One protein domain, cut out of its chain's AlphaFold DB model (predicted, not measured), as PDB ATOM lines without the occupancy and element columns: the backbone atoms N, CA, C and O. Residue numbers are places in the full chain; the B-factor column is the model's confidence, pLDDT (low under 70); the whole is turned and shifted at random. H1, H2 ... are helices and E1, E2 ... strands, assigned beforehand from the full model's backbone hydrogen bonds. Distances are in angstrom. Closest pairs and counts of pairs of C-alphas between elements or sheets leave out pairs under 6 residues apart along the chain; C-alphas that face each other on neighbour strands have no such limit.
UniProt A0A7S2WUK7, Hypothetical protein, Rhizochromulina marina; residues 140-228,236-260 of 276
ATOM      1  N   TYR A 140      91.484  97.983 126.426       97.19
ATOM      2  CA  TYR A 140      92.700  97.268 126.090       97.19
ATOM      3  C   TYR A 140      93.766  97.383 127.157       97.19
ATOM      4  O   TYR A 140      93.862  98.378 127.872       97.19
ATOM      5  N   LEU A 141      94.621  96.368 127.182       97.94
ATOM      6  CA  LEU A 141      95.930  96.426 127.807       97.94
ATOM      7  C   LEU A 141      96.987  96.349 126.711       97.94
ATOM      8  O   LEU A 141      96.903  95.505 125.823       97.94
ATOM      9  N   THR A 142      97.995  97.206 126.768       97.25
ATOM     10  CA  THR A 142      99.143  97.138 125.864       97.25
ATOM     11  C   THR A 142     100.438  96.984 126.643       97.25
ATOM     12  O   THR A 142     100.657  97.653 127.654       97.25
ATOM     13  N   VAL A 143     101.303  96.104 126.149       95.38
ATOM     14  CA  VAL A 143     102.723  96.061 126.496       95.38
ATOM     15  C   VAL A 143     103.447  96.613 125.273       95.38
ATOM     16  O   VAL A 143     103.573  95.897 124.276       95.38
ATOM     17  N   PRO A 144     103.860  97.896 125.281       90.56
ATOM     18  CA  PRO A 144     104.328  98.538 124.061       90.56
ATOM     19  C   PRO A 144     105.596  97.899 123.508       90.56
ATOM     20  O   PRO A 144     105.748  97.825 122.295       90.56
ATOM     21  N   ARG A 145     106.479  97.432 124.397       89.06
ATOM     22  CA  ARG A 145     107.780  96.855 124.073       89.06
ATOM     23  C   ARG A 145     108.161  95.799 125.106       89.06
ATOM     24  O   ARG A 145     108.137  96.077 126.303       89.06
ATOM     25  N   PHE A 146     108.589  94.639 124.637       84.19
ATOM     26  CA  PHE A 146     109.280  93.620 125.416       84.19
ATOM     27  C   PHE A 146     110.295  92.899 124.516       84.19
ATOM     28  O   PHE A 146     110.101  92.803 123.304       84.19
ATOM     29  N   PHE A 147     111.410  92.463 125.098       85.38
ATOM     30  CA  PHE A 147     112.539  91.880 124.373       85.38
ATOM     31  C   PHE A 147     112.830  90.473 124.888       85.38
ATOM     32  O   PHE A 147     112.865  90.265 126.098       85.38
ATOM     33  N   HIS A 148     113.065  89.532 123.974       82.62
ATOM     34  CA  HIS A 148     113.662  88.239 124.291       82.62
ATOM     35  C   HIS A 148     114.622  87.807 123.177       82.62
ATOM     36  O   HIS A 148     114.180  87.662 122.033       82.62
ATOM     37  N   PRO A 149     115.882  87.466 123.479       78.50
ATOM     38  CA  PRO A 149     116.849  87.046 122.469       78.50
ATOM     39  C   PRO A 149     116.389  85.775 121.739       78.50
ATOM     40  O   PRO A 149     116.463  85.695 120.515       78.50
ATOM     41  N   LYS A 150     115.794  84.805 122.454       81.25
ATOM     42  CA  LYS A 150     115.282  83.567 121.825       81.25
ATOM     43  C   LYS A 150     114.085  83.783 120.898       81.25
ATOM     44  O   LYS A 150     113.804  82.913 120.082       81.25
ATOM     45  N   LEU A 151     113.378  84.911 121.001       82.44
ATOM     46  CA  LEU A 151     112.273  85.193 120.087       82.44
ATOM     47  C   LEU A 151     112.791  85.434 118.664       82.44
ATOM     48  O   LEU A 151     112.184  84.949 117.715       82.44
ATOM     49  N   GLY A 152     113.946  86.094 118.535       82.75
ATOM     50  CA  GLY A 152     114.586  86.354 117.246       82.75
ATOM     51  C   GLY A 152     115.030  85.090 116.504       82.75
ATOM     52  O   GLY A 152     115.087  85.084 115.277       82.75
ATOM     53  N   ALA A 153     115.277  83.999 117.234       83.25
ATOM     54  CA  ALA A 153     115.626  82.700 116.662       83.25
ATOM     55  C   ALA A 153     114.414  81.943 116.084       83.25
ATOM     56  O   ALA A 153     114.586  80.981 115.332       83.25
ATOM     57  N   VAL A 154     113.184  82.341 116.428       84.50
ATOM     58  CA  VAL A 154     111.973  81.693 115.916       84.50
ATOM     59  C   VAL A 154     111.635  82.274 114.540       84.50
ATOM     60  O   VAL A 154     111.475  83.486 114.410       84.50
ATOM     61  N   PRO A 155     111.442  81.450 113.496       87.12
ATOM     62  CA  PRO A 155     110.987  81.961 112.210       87.12
ATOM     63  C   PRO A 155     109.629  82.657 112.339       87.12
ATOM     64  O   PRO A 155     108.677  82.084 112.879       87.12
ATOM     65  N   PHE A 156     109.523  83.867 111.785       89.06
ATOM     66  CA  PHE A 156     108.319  84.700 111.847       89.06
ATOM     67  C   PHE A 156     107.020  83.935 111.507       89.06
ATOM     68  O   PHE A 156     106.093  83.952 112.321       89.06
ATOM     69  N   PRO A 157     106.920  83.177 110.390       91.31
ATOM     70  CA  PRO A 157     105.688  82.452 110.068       91.31
ATOM     71  C   PRO A 157     105.337  81.372 111.099       91.31
ATOM     72  O   PRO A 157     104.165  81.179 111.426       91.31
ATOM     73  N   SER A 158     106.348  80.685 111.637       90.38
ATOM     74  CA  SER A 158     106.174  79.637 112.647       90.38
ATOM     75  C   SER A 158     105.644  80.212 113.956       90.38
ATOM     76  O   SER A 158     104.727  79.638 114.544       90.38
ATOM     77  N   PHE A 159     106.158  81.373 114.372       89.62
ATOM     78  CA  PHE A 159     105.687  82.073 115.565       89.62
ATOM     79  C   PHE A 159     104.196  82.429 115.469       89.62
ATOM     80  O   PHE A 159     103.410  82.051 116.341       89.62
ATOM     81  N   PHE A 160     103.774  83.096 114.390       91.19
ATOM     82  CA  PHE A 160     102.375  83.516 114.232       91.19
ATOM     83  C   PHE A 160     101.422  82.344 113.986       91.19
ATOM     84  O   PHE A 160     100.283  82.366 114.463       91.19
ATOM     85  N   LYS A 161     101.885  81.280 113.314       91.44
ATOM     86  CA  LYS A 161     101.132  80.023 113.205       91.44
ATOM     87  C   LYS A 161     100.882  79.418 114.586       91.44
ATOM     88  O   LYS A 161      99.755  79.028 114.881       91.44
ATOM     89  N   LEU A 162     101.907  79.374 115.437       91.00
ATOM     90  CA  LEU A 162     101.795  78.836 116.790       91.00
ATOM     91  C   LEU A 162     100.887  79.699 117.677       91.00
ATOM     92  O   LEU A 162     100.045  79.148 118.383       91.00
ATOM     93  N   CYS A 163     100.985  81.031 117.583       92.19
ATOM     94  CA  CYS A 163     100.069  81.951 118.264       92.19
ATOM     95  C   CYS A 163      98.609  81.639 117.908       92.19
ATOM     96  O   CYS A 163      97.787  81.414 118.796       92.19
ATOM     97  N   ARG A 164      98.300  81.517 116.609       91.75
ATOM     98  CA  ARG A 164      96.947  81.195 116.133       91.75
ATOM     99  C   ARG A 164      96.456  79.834 116.634       91.75
ATOM    100  O   ARG A 164      95.303  79.733 117.041       91.75
ATOM    101  N   LEU A 165      97.314  78.810 116.643       91.81
ATOM    102  CA  LEU A 165      96.979  77.479 117.177       91.81
ATOM    103  C   LEU A 165      96.681  77.497 118.683       91.81
ATOM    104  O   LEU A 165      95.903  76.679 119.157       91.81
ATOM    105  N   GLN A 166      97.284  78.423 119.427       90.56
ATOM    106  CA  GLN A 166      97.056  78.607 120.864       90.56
ATOM    107  C   GLN A 166      95.953  79.637 121.167       90.56
ATOM    108  O   GLN A 166      95.795  80.050 122.313       90.56
ATOM    109  N   GLY A 167      95.197  80.086 120.158       90.75
ATOM    110  CA  GLY A 167      94.132  81.079 120.334       90.75
ATOM    111  C   GLY A 167      94.630  82.505 120.596       90.75
ATOM    112  O   GLY A 167      93.827  83.396 120.861       90.75
ATOM    113  N   VAL A 168      95.935  82.759 120.476       94.44
ATOM    114  CA  VAL A 168      96.517  84.102 120.535       94.44
ATOM    115  C   VAL A 168      96.414  84.723 119.147       94.44
ATOM    116  O   VAL A 168      97.291  84.581 118.294       94.44
ATOM    117  N   SER A 169      95.305  85.401 118.900       95.19
ATOM    118  CA  SER A 169      95.093  86.153 117.668       95.19
ATOM    119  C   SER A 169      94.052  87.241 117.883       95.19
ATOM    120  O   SER A 169      93.324  87.224 118.876       95.19
ATOM    121  N   PHE A 170      93.999  88.195 116.962       95.38
ATOM    122  CA  PHE A 170      92.944  89.193 116.917       95.38
ATOM    123  C   PHE A 170      91.840  88.722 115.970       95.38
ATOM    124  O   PHE A 170      92.106  88.402 114.809       95.38
ATOM    125  N   ASP A 171      90.605  88.701 116.456       92.94
ATOM    126  CA  ASP A 171      89.431  88.411 115.644       92.94
ATOM    127  C   ASP A 171      88.834  89.712 115.094       92.94
ATOM    128  O   ASP A 171      88.301  90.542 115.833       92.94
ATOM    129  N   LEU A 172      88.878  89.861 113.767       89.31
ATOM    130  CA  LEU A 172      88.325  91.008 113.044       89.31
ATOM    131  C   LEU A 172      86.801  91.135 113.192       89.31
ATOM    132  O   LEU A 172      86.278  92.249 113.131       89.31
ATOM    133  N   ARG A 173      86.082  90.019 113.385       88.62
ATOM    134  CA  ARG A 173      84.617  90.018 113.502       88.62
ATOM    135  C   ARG A 173      84.178  90.545 114.861       88.62
ATOM    136  O   ARG A 173      83.355  91.454 114.926       88.62
ATOM    137  N   SER A 174      84.712  89.986 115.947       89.75
ATOM    138  CA  SER A 174      84.391  90.449 117.306       89.75
ATOM    139  C   SER A 174      85.144  91.720 117.714       89.75
ATOM    140  O   SER A 174      84.715  92.408 118.650       89.75
ATOM    141  N   ARG A 175      86.233  92.052 117.007       92.25
ATOM    142  CA  ARG A 175      87.198  93.113 117.344       92.25
ATOM    143  C   ARG A 175      87.760  92.932 118.751       92.25
ATOM    144  O   ARG A 175      87.738  93.852 119.567       92.25
ATOM    145  N   THR A 176      88.170  91.705 119.057       94.50
ATOM    146  CA  THR A 176      88.762  91.321 120.345       94.50
ATOM    147  C   THR A 176      89.911  90.343 120.129       94.50
ATOM    148  O   THR A 176      90.041  89.755 119.057       94.50
ATOM    149  N   GLY A 177      90.757  90.184 121.142       96.00
ATOM    150  CA  GLY A 177      91.927  89.313 121.096       96.00
ATOM    151  C   GLY A 177      93.230  90.104 121.086       96.00
ATOM    152  O   GLY A 177      93.273  91.254 121.525       96.00
ATOM    153  N   VAL A 178      94.304  89.476 120.617       96.81
ATOM    154  CA  VAL A 178      95.667  90.019 120.714       96.81
ATOM    155  C   VAL A 178      96.193  90.397 119.335       96.81
ATOM    156  O   VAL A 178      96.256  89.557 118.438       96.81
ATOM    157  N   ALA A 179      96.612  91.650 119.187       95.38
ATOM    158  CA  ALA A 179      97.395  92.119 118.050       95.38
ATOM    159  C   ALA A 179      98.822  92.442 118.506       95.38
ATOM    160  O   ALA A 179      99.039  92.889 119.631       95.38
ATOM    161  N   PHE A 180      99.802  92.212 117.635       93.88
ATOM    162  CA  PHE A 180     101.212  92.435 117.942       93.88
ATOM    163  C   PHE A 180     101.702  93.756 117.349       93.88
ATOM    164  O   PHE A 180     101.337  94.119 116.231       93.88
ATOM    165  N   HIS A 181     102.562  94.450 118.089       91.25
ATOM    166  CA  HIS A 181     103.352  95.569 117.593       91.25
ATOM    167  C   HIS A 181     104.719  95.034 117.181       91.25
ATOM    168  O   HIS A 181     105.464  94.510 118.009       91.25
ATOM    169  N   LEU A 182     105.056  95.160 115.904       87.81
ATOM    170  CA  LEU A 182     106.389  94.841 115.405       87.81
ATOM    171  C   LEU A 182     107.184  96.144 115.382       87.81
ATOM    172  O   LEU A 182     107.001  96.973 114.498       87.81
ATOM    173  N   LEU A 183     108.001  96.356 116.416       79.75
ATOM    174  CA  LEU A 183     108.780  97.588 116.609       79.75
ATOM    175  C   LEU A 183     110.070  97.635 115.766       79.75
ATOM    176  O   LEU A 183     110.848  98.576 115.892       79.75
ATOM    177  N   GLY A 184     110.308  96.609 114.951       82.62
ATOM    178  CA  GLY A 184     111.520  96.384 114.173       82.62
ATOM    179  C   GLY A 184     111.433  95.050 113.439       82.62
ATOM    180  O   GLY A 184     110.327  94.550 113.186       82.62
ATOM    181  N   SER A 185     112.583  94.452 113.126       85.38
ATOM    182  CA  SER A 185     112.586  93.089 112.610       85.38
ATOM    183  C   SER A 185     112.229  92.121 113.734       85.38
ATOM    184  O   SER A 185     112.710  92.237 114.858       85.38
ATOM    185  N   PHE A 186     111.408  91.117 113.438       83.38
ATOM    186  CA  PHE A 186     111.096  90.074 114.419       83.38
ATOM    187  C   PHE A 186     112.357  89.317 114.871       83.38
ATOM    188  O   PHE A 186     112.440  88.890 116.021       83.38
ATOM    189  N   SER A 187     113.365  89.225 113.993       84.19
ATOM    190  CA  SER A 187     114.684  88.658 114.303       84.19
ATOM    191  C   SER A 187     115.421  89.400 115.419       84.19
ATOM    192  O   SER A 187     116.295  88.816 116.048       84.19
ATOM    193  N   ASP A 188     115.053  90.653 115.703       86.88
ATOM    194  CA  ASP A 188     115.671  91.456 116.764       86.88
ATOM    195  C   ASP A 188     115.162  91.045 118.154       86.88
ATOM    196  O   ASP A 188     115.536  91.638 119.163       86.88
ATOM    197  N   GLY A 189     114.248  90.069 118.226       85.88
ATOM    198  CA  GLY A 189     113.655  89.599 119.476       85.88
ATOM    199  C   GLY A 189     112.754  90.632 120.153       85.88
ATOM    200  O   GLY A 189     112.362  90.443 121.305       85.88
ATOM    201  N   LEU A 190     112.431  91.726 119.454       87.69
ATOM    202  CA  LEU A 190     111.645  92.836 119.964       87.69
ATOM    203  C   LEU A 190     110.218  92.798 119.437       87.69
ATOM    204  O   LEU A 190     109.965  92.799 118.233       87.69
ATOM    205  N   VAL A 191     109.265  92.845 120.353       89.88
ATOM    206  CA  VAL A 191     107.843  92.792 120.023       89.88
ATOM    207  C   VAL A 191     107.061  93.548 121.095       89.88
ATOM    208  O   VAL A 191     107.518  93.747 122.217       89.88
ATOM    209  N   GLY A 192     105.889  94.039 120.739       92.62
ATOM    210  CA  GLY A 192     104.881  94.544 121.658       92.62
ATOM    211  C   GLY A 192     103.560  93.847 121.381       92.62
ATOM    212  O   GLY A 192     103.413  93.125 120.392       92.62
ATOM    213  N   PHE A 193     102.570  94.064 122.231       95.19
ATOM    214  CA  PHE A 193     101.212  93.640 121.922       95.19
ATOM    215  C   PHE A 193     100.174  94.587 122.507       95.19
ATOM    216  O   PHE A 193     100.425  95.368 123.434       95.19
ATOM    217  N   ILE A 194      98.973  94.469 121.965       97.12
ATOM    218  CA  ILE A 194      97.750  95.051 122.481       97.12
ATOM    219  C   ILE A 194      96.695  93.947 122.583       97.12
ATOM    220  O   ILE A 194      96.406  93.236 121.623       97.12
ATOM    221  N   ALA A 195      96.158  93.773 123.783       97.62
ATOM    222  CA  ALA A 195      95.109  92.825 124.113       97.62
ATOM    223  C   ALA A 195      93.793  93.594 124.246       97.62
ATOM    224  O   ALA A 195      93.580  94.297 125.234       97.62
ATOM    225  N   LEU A 196      92.930  93.486 123.233       97.00
ATOM    226  CA  LEU A 196      91.639  94.167 123.164       97.00
ATOM    227  C   LEU A 196      90.525  93.260 123.679       97.00
ATOM    228  O   LEU A 196      90.473  92.066 123.360       97.00
ATOM    229  N   ALA A 197      89.586  93.845 124.412       96.06
ATOM    230  CA  ALA A 197      88.389  93.160 124.867       96.06
ATOM    231  C   ALA A 197      87.227  94.128 125.134       96.06
ATOM    232  O   ALA A 197      87.309  95.323 124.862       96.06
ATOM    233  N   ARG A 198      86.110  93.596 125.642       92.56
ATOM    234  CA  ARG A 198      84.911  94.381 125.987       92.56
ATOM    235  C   ARG A 198      85.008  95.079 127.346       92.56
ATOM    236  O   ARG A 198      84.215  95.966 127.613       92.56
ATOM    237  N   ASN A 199      85.919  94.635 128.206       92.00
ATOM    238  CA  ASN A 199      86.168  95.195 129.531       92.00
ATOM    239  C   ASN A 199      87.617  94.900 129.974       92.00
ATOM    240  O   ASN A 199      88.277  94.024 129.405       92.00
ATOM    241  N   HIS A 200      88.094  95.598 131.008       92.69
ATOM    242  CA  HIS A 200      89.436  95.477 131.580       92.69
ATOM    243  C   HIS A 200      89.752  94.052 132.014       92.69
ATOM    244  O   HIS A 200      90.850  93.576 131.737       92.69
ATOM    245  N   GLY A 201      88.804  93.359 132.649       93.44
ATOM    246  CA  GLY A 201      88.988  91.977 133.091       93.44
ATOM    247  C   GLY A 201      89.307  91.033 131.929       93.44
ATOM    248  O   GLY A 201      90.273  90.275 131.992       93.44
ATOM    249  N   ASP A 202      88.552  91.117 130.835       94.56
ATOM    250  CA  ASP A 202      88.812  90.336 129.620       94.56
ATOM    251  C   ASP A 202      90.108  90.762 128.916       94.56
ATOM    252  O   ASP A 202      90.846  89.909 128.425       94.56
ATOM    253  N   ALA A 203      90.435  92.059 128.893       96.50
ATOM    254  CA  ALA A 203      91.685  92.544 128.301       96.50
ATOM    255  C   ALA A 203      92.903  92.009 129.070       96.50
ATOM    256  O   ALA A 203      93.875  91.545 128.471       96.50
ATOM    257  N   LEU A 204      92.816  91.992 130.402       96.12
ATOM    258  CA  LEU A 204      93.801  91.385 131.294       96.12
ATOM    259  C   LEU A 204      93.874  89.866 131.125       96.12
ATOM    260  O   LEU A 204      94.972  89.324 131.149       96.12
ATOM    261  N   ARG A 205      92.747  89.169 130.925       95.06
ATOM    262  CA  ARG A 205      92.736  87.727 130.611       95.06
ATOM    263  C   ARG A 205      93.433  87.427 129.286       95.06
ATOM    264  O   ARG A 205      94.249  86.510 129.228       95.06
ATOM    265  N   ASN A 206      93.160  88.217 128.250       96.06
ATOM    266  CA  ASN A 206      93.829  88.095 126.957       96.06
ATOM    267  C   ASN A 206      95.338  88.348 127.091       96.06
ATOM    268  O   ASN A 206      96.132  87.589 126.538       96.06
ATOM    269  N   ALA A 207      95.731  89.363 127.868       96.31
ATOM    270  CA  ALA A 207      97.130  89.665 128.170       96.31
ATOM    271  C   ALA A 207      97.824  88.542 128.967       96.31
ATOM    272  O   ALA A 207      98.924  88.124 128.622       96.31
ATOM    273  N   ASP A 208      97.175  88.013 130.003       94.62
ATOM    274  CA  ASP A 208      97.658  86.887 130.816       94.62
ATOM    275  C   ASP A 208      97.857  85.626 129.955       94.62
ATOM    276  O   ASP A 208      98.884  84.958 130.055       94.62
ATOM    277  N   SER A 209      96.934  85.358 129.021       93.44
ATOM    278  CA  SER A 209      97.032  84.244 128.066       93.44
ATOM    279  C   SER A 209      98.269  84.348 127.164       93.44
ATOM    280  O   SER A 209      99.047  83.395 127.070       93.44
ATOM    281  N   ILE A 210      98.519  85.514 126.549       92.88
ATOM    282  CA  ILE A 210      99.720  85.704 125.718       92.88
ATOM    283  C   ILE A 210     101.007  85.692 126.551       92.88
ATOM    284  O   ILE A 210     102.010  85.117 126.132       92.88
ATOM    285  N   MET A 211     100.994  86.220 127.775       91.81
ATOM    286  CA  MET A 211     102.153  86.088 128.663       91.81
ATOM    287  C   MET A 211     102.421  84.623 129.032       91.81
ATOM    288  O   MET A 211     103.572  84.191 129.012       91.81
ATOM    289  N   GLY A 212     101.380  83.827 129.294       89.56
ATOM    290  CA  GLY A 212     101.494  82.380 129.499       89.56
ATOM    291  C   GLY A 212     102.043  81.650 128.270       89.56
ATOM    292  O   GLY A 212     102.911  80.783 128.399       89.56
ATOM    293  N   PHE A 213     101.608  82.048 127.072       89.38
ATOM    294  CA  PHE A 213     102.154  81.550 125.811       89.38
ATOM    295  C   PHE A 213     103.661  81.802 125.703       89.38
ATOM    296  O   PHE A 213     104.404  80.866 125.396       89.38
ATOM    297  N   PHE A 214     104.115  83.027 125.985       87.44
ATOM    298  CA  PHE A 214     105.536  83.375 125.952       87.44
ATOM    299  C   PHE A 214     106.345  82.583 126.977       87.44
ATOM    300  O   PHE A 214     107.363  81.990 126.617       87.44
ATOM    301  N   LYS A 215     105.858  82.485 128.221       84.81
ATOM    302  CA  LYS A 215     106.499  81.679 129.273       84.81
ATOM    303  C   LYS A 215     106.691  80.223 128.825       84.81
ATOM    304  O   LYS A 215     107.770  79.672 129.009       84.81
ATOM    305  N   LYS A 216     105.680  79.625 128.182       84.50
ATOM    306  CA  LYS A 216     105.711  78.223 127.732       84.50
ATOM    307  C   LYS A 216     106.594  77.979 126.502       84.50
ATOM    308  O   LYS A 216     107.279  76.963 126.450       84.50
ATOM    309  N   HIS A 217     106.548  78.853 125.496       80.56
ATOM    310  CA  HIS A 217     107.141  78.565 124.179       80.56
ATOM    311  C   HIS A 217     108.447  79.309 123.900       80.56
ATOM    312  O   HIS A 217     109.232  78.853 123.078       80.56
ATOM    313  N   VAL A 218     108.689  80.433 124.576       76.12
ATOM    314  CA  VAL A 218     109.914  81.237 124.418       76.12
ATOM    315  C   VAL A 218     110.845  81.058 125.625       76.12
ATOM    316  O   VAL A 218     112.064  81.115 125.477       76.12
ATOM    317  N   GLY A 219     110.270  80.759 126.796       63.09
ATOM    318  CA  GLY A 219     110.974  80.559 128.064       63.09
ATOM    319  C   GLY A 219     111.519  79.165 128.353       63.09
ATOM    320  O   GLY A 219     112.307  79.011 129.284       63.09
ATOM    321  N   ASN A 220     111.122  78.134 127.600       60.78
ATOM    322  CA  ASN A 220     111.577  76.774 127.882       60.78
ATOM    323  C   ASN A 220     113.086  76.648 127.628       60.78
ATOM    324  O   ASN A 220     113.545  76.503 126.495       60.78
ATOM    325  N   ARG A 221     113.857  76.665 128.719       54.41
ATOM    326  CA  ARG A 221     115.201  76.097 128.770       54.41
ATOM    327  C   ARG A 221     115.049  74.603 128.487       54.41
ATOM    328  O   ARG A 221     114.475  73.882 129.299       54.41
ATOM    329  N   THR A 222     115.547  74.098 127.363       47.09
ATOM    330  CA  THR A 222     115.894  72.673 127.327       47.09
ATOM    331  C   THR A 222     116.869  72.431 128.480       47.09
ATOM    332  O   THR A 222     117.795  73.218 128.663       47.09
ATOM    333  N   LEU A 223     116.669  71.382 129.283       42.69
ATOM    334  CA  LEU A 223     117.548  71.066 130.423       42.69
ATOM    335  C   LEU A 223     119.034  71.007 130.005       42.69
ATOM    336  O   LEU A 223     119.904  71.429 130.757       42.69
ATOM    337  N   ALA A 224     119.307  70.602 128.759       42.38
ATOM    338  CA  ALA A 224     120.632  70.642 128.140       42.38
ATOM    339  C   ALA A 224     121.183  72.068 127.908       42.38
ATOM    340  O   ALA A 224     122.373  72.295 128.080       42.38
ATOM    341  N   ALA A 225     120.335  73.044 127.562       48.97
ATOM    342  CA  ALA A 225     120.731  74.444 127.380       48.97
ATOM    343  C   ALA A 225     120.922  75.181 128.718       48.97
ATOM    344  O   ALA A 225     121.716  76.110 128.794       48.97
ATOM    345  N   ALA A 226     120.225  74.754 129.778       48.38
ATOM    346  CA  ALA A 226     120.435  75.266 131.134       48.38
ATOM    347  C   ALA A 226     121.768  74.794 131.741       48.38
ATOM    348  O   ALA A 226     122.385  75.542 132.487       48.38
ATOM    349  N   ALA A 227     122.206  73.574 131.411       47.50
ATOM    350  CA  ALA A 227     123.460  72.997 131.896       47.50
ATOM    351  C   ALA A 227     124.712  73.550 131.185       47.50
ATOM    352  O   ALA A 227     125.799  73.486 131.742       47.50
ATOM    353  N   LEU A 228     124.560  74.089 129.969       50.03
ATOM    354  CA  LEU A 228     125.648  74.686 129.180       50.03
ATOM    355  C   LEU A 228     125.796  76.203 129.389       50.03
ATOM    356  O   LEU A 228     126.789  76.783 128.961       50.03
ATOM    357  N   GLY A 236     116.705  88.271 129.535       67.00
ATOM    358  CA  GLY A 236     115.476  89.050 129.473       67.00
ATOM    359  C   GLY A 236     114.239  88.252 129.884       67.00
ATOM    360  O   GLY A 236     113.126  88.786 129.855       67.00
ATOM    361  N   PHE A 237     114.389  86.985 130.285       76.31
ATOM    362  CA  PHE A 237     113.270  86.150 130.711       76.31
ATOM    363  C   PHE A 237     112.633  86.661 132.008       76.31
ATOM    364  O   PHE A 237     111.405  86.624 132.152       76.31
ATOM    365  N   ASP A 238     113.421  87.266 132.895       78.44
ATOM    366  CA  ASP A 238     112.917  87.904 134.113       78.44
ATOM    367  C   ASP A 238     111.940  89.042 133.795       78.44
ATOM    368  O   ASP A 238     110.944  89.233 134.499       78.44
ATOM    369  N   GLN A 239     112.128  89.742 132.670       78.81
ATOM    370  CA  GLN A 239     111.173  90.746 132.202       78.81
ATOM    371  C   GLN A 239     109.814  90.121 131.840       78.81
ATOM    372  O   GLN A 239     108.780  90.746 132.104       78.81
ATOM    373  N   PHE A 240     109.779  88.903 131.285       81.25
ATOM    374  CA  PHE A 240     108.528  88.187 130.993       81.25
ATOM    375  C   PHE A 240     107.820  87.742 132.255       81.25
ATOM    376  O   PHE A 240     106.597  87.889 132.356       81.25
ATOM    377  N   ILE A 241     108.578  87.192 133.201       84.75
ATOM    378  CA  ILE A 241     108.034  86.762 134.483       84.75
ATOM    379  C   ILE A 241     107.463  87.971 135.216       84.75
ATOM    380  O   ILE A 241     106.261  87.989 135.477       84.75
ATOM    381  N   ALA A 242     108.256  89.028 135.393       88.12
ATOM    382  CA  ALA A 242     107.832  90.248 136.070       88.12
ATOM    383  C   ALA A 242     106.618  90.906 135.398       88.12
ATOM    384  O   ALA A 242     105.670  91.294 136.082       88.12
ATOM    385  N   THR A 243     106.603  91.011 134.064       91.06
ATOM    386  CA  THR A 243     105.465  91.592 133.328       91.06
ATOM    387  C   THR A 243     104.214  90.731 133.480       91.06
ATOM    388  O   THR A 243     103.145  91.256 133.791       91.06
ATOM    389  N   GLY A 244     104.336  89.411 133.315       91.94
ATOM    390  CA  GLY A 244     103.214  88.482 133.451       91.94
ATOM    391  C   GLY A 244     102.644  88.462 134.867       91.94
ATOM    392  O   GLY A 244     101.430  88.516 135.045       91.94
ATOM    393  N   ASP A 245     103.507  88.463 135.878       92.56
ATOM    394  CA  ASP A 245     103.103  88.436 137.284       92.56
ATOM    395  C   ASP A 245     102.458  89.765 137.696       92.56
ATOM    396  O   ASP A 245     101.442  89.774 138.390       92.56
ATOM    397  N   THR A 246     102.972  90.884 137.180       94.62
ATOM    398  CA  THR A 246     102.385  92.218 137.370       94.62
ATOM    399  C   THR A 246     100.990  92.319 136.747       94.62
ATOM    400  O   THR A 246     100.058  92.810 137.390       94.62
ATOM    401  N   ILE A 247     100.816  91.816 135.518       94.81
ATOM    402  CA  ILE A 247      99.512  91.751 134.836       94.81
ATOM    403  C   ILE A 247      98.542  90.877 135.635       94.81
ATOM    404  O   ILE A 247      97.408  91.287 135.891       94.81
ATOM    405  N   LYS A 248      98.991  89.705 136.095       94.06
ATOM    406  CA  LYS A 248      98.182  88.783 136.899       94.06
ATOM    407  C   LYS A 248      97.770  89.393 138.241       94.06
ATOM    408  O   LYS A 248      96.609  89.274 138.631       94.06
ATOM    409  N   ALA A 249      98.673  90.092 138.924       93.50
ATOM    410  CA  ALA A 249      98.367  90.797 140.167       93.50
ATOM    411  C   ALA A 249      97.320  91.905 139.952       93.50
ATOM    412  O   ALA A 249      96.356  92.010 140.715       93.50
ATOM    413  N   HIS A 250      97.454  92.692 138.878       93.12
ATOM    414  CA  HIS A 250      96.463  93.713 138.523       93.12
ATOM    415  C   HIS A 250      95.105  93.115 138.153       93.12
ATOM    416  O   HIS A 250      94.080  93.647 138.574       93.12
ATOM    417  N   LYS A 251      95.087  91.991 137.430       93.38
ATOM    418  CA  LYS A 251      93.863  91.245 137.121       93.38
ATOM    419  C   LYS A 251      93.102  90.870 138.389       93.38
ATOM    420  O   LYS A 251      91.931  91.215 138.508       93.38
ATOM    421  N   VAL A 252      93.784  90.267 139.363       93.06
ATOM    422  CA  VAL A 252      93.178  89.900 140.656       93.06
ATOM    423  C   VAL A 252      92.640  91.134 141.389       93.06
ATOM    424  O   VAL A 252      91.546  91.086 141.954       93.06
ATOM    425  N   LYS A 253      93.372  92.257 141.365       90.44
ATOM    426  CA  LYS A 253      92.932  93.515 141.991       90.44
ATOM    427  C   LYS A 253      91.646  94.054 141.354       90.44
ATOM    428  O   LYS A 253      90.730  94.425 142.088       90.44
ATOM    429  N   ILE A 254      91.572  94.078 140.023       87.88
ATOM    430  CA  ILE A 254      90.390  94.559 139.292       87.88
ATOM    431  C   ILE A 254      89.200  93.623 139.509       87.88
ATOM    432  O   ILE A 254      88.134  94.092 139.898       87.88
ATOM    433  N   GLU A 255      89.383  92.307 139.371       88.81
ATOM    434  CA  GLU A 255      88.311  91.322 139.584       88.81
ATOM    435  C   GLU A 255      87.755  91.384 141.021       88.81
ATOM    436  O   GLU A 255      86.539  91.324 141.229       88.81
ATOM    437  N   LYS A 256      88.623  91.580 142.026       90.00
ATOM    438  CA  LYS A 256      88.201  91.794 143.420       90.00
ATOM    439  C   LYS A 256      87.396  93.087 143.580       90.00
ATOM    440  O   LYS A 256      86.367  93.067 144.252       90.00
ATOM    441  N   GLY A 257      87.849  94.189 142.979       86.31
ATOM    442  CA  GLY A 257      87.151  95.478 143.020       86.31
ATOM    443  C   GLY A 257      85.764  95.416 142.377       86.31
ATOM    444  O   GLY A 257      84.784  95.860 142.972       86.31
ATOM    445  N   GLU A 258      85.654  94.778 141.211       85.56
ATOM    446  CA  GLU A 258      84.374  94.574 140.521       85.56
ATOM    447  C   GLU A 258      83.402  93.714 141.336       85.56
ATOM    448  O   GLU A 258      82.197  93.977 141.343       85.56
ATOM    449  N   ARG A 259      83.902  92.693 142.046       87.38
ATOM    450  CA  ARG A 259      83.074  91.860 142.928       87.38
ATOM    451  C   ARG A 259      82.508  92.667 144.098       87.38
ATOM    452  O   ARG A 259      81.307  92.602 144.340       87.38
ATOM    453  N   LEU A 260      83.349  93.456 144.767       88.62
ATOM    454  CA  LEU A 260      82.930  94.307 145.887       88.62
ATOM    455  C   LEU A 260      81.884  95.345 145.449       88.62
ATOM    456  O   LEU A 260      80.856  95.494 146.106       88.62
TER     457      LEU A 260
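Overview. This is residues 140 to 228 and 236 to 260 of the 276 residues of the protein "Hypothetical protein" of Rhizochromulina marina (UniProt A0A7S2WUK7). A small sheet of three strands has helix H3 packed along one face, and the long helix H5 packs on H3, making two layers, helices on one face of a sheet. H4 and the link residues 221 and 222 stick out at one end. The 114 printed residues hold, in order, E1 H1 H2 E2 E3 H3 H4 H5; the sheet, E1 E3 E2, is antiparallel and the class is mixed. The whole is compact, radius of gyration of the C-alphas 14.7 A, with an elongated outline of 50 by 32 by 23 A.

Along the chain. Find C-alpha 140 at (92.700, 97.268, 126.090), where E1 begins, residues 140 to 147, 20.6 A. E3 is residues 190 to 197, 23.8 A, and E2 is 176 to 181. H3 is 200 to 217, 25.6 A; H5, 237 to 260, runs 34.9 A to C-alpha 260 at (82.930, 94.307, 145.887). H1 is 149 to 152, H2 156 to 165, H4 223 to 228.

Arrangement. Look at E3: N 193 and O 143 of E1 are 2.9 A apart, and N 194 and O 179 of E2 2.8 A, within hydrogen-bond range. E2 and E3 form a hairpin. E1, H1 H2, E2 make a split strand-helix-strand unit, two same-way strands with E3 between them, its crossover right-handed. H3 is on the sheet, height 8.9 A, C-alphas of Ala 197 and Ala 203 closest at 4.8 A. H3 and H5 touch, closest C-alphas Met 211 and Gly 244, 5.5 A, at a shallow tilt of 26 degrees, opposite ways. H2 is close to H3 but not clearly touching, C-alphas of Cys 163 and Phe 213 closest at 7.8 A. H1 only grazes the sheet. Every O i to N i+4 pair is within range in H2, H3, H4 and H5; H1 is too short for one.

Size, cuts and confidence. The farthest C-alphas, of Leu 228 and Leu 260, are 49.9 A apart. Residues 229 to 235 are not printed, and C-alphas 228 and 236 are 17.6 A apart across the cut. Of the links printed whole, none is long. The model's pLDDT is under 70 at residues 219 to 228 and 236.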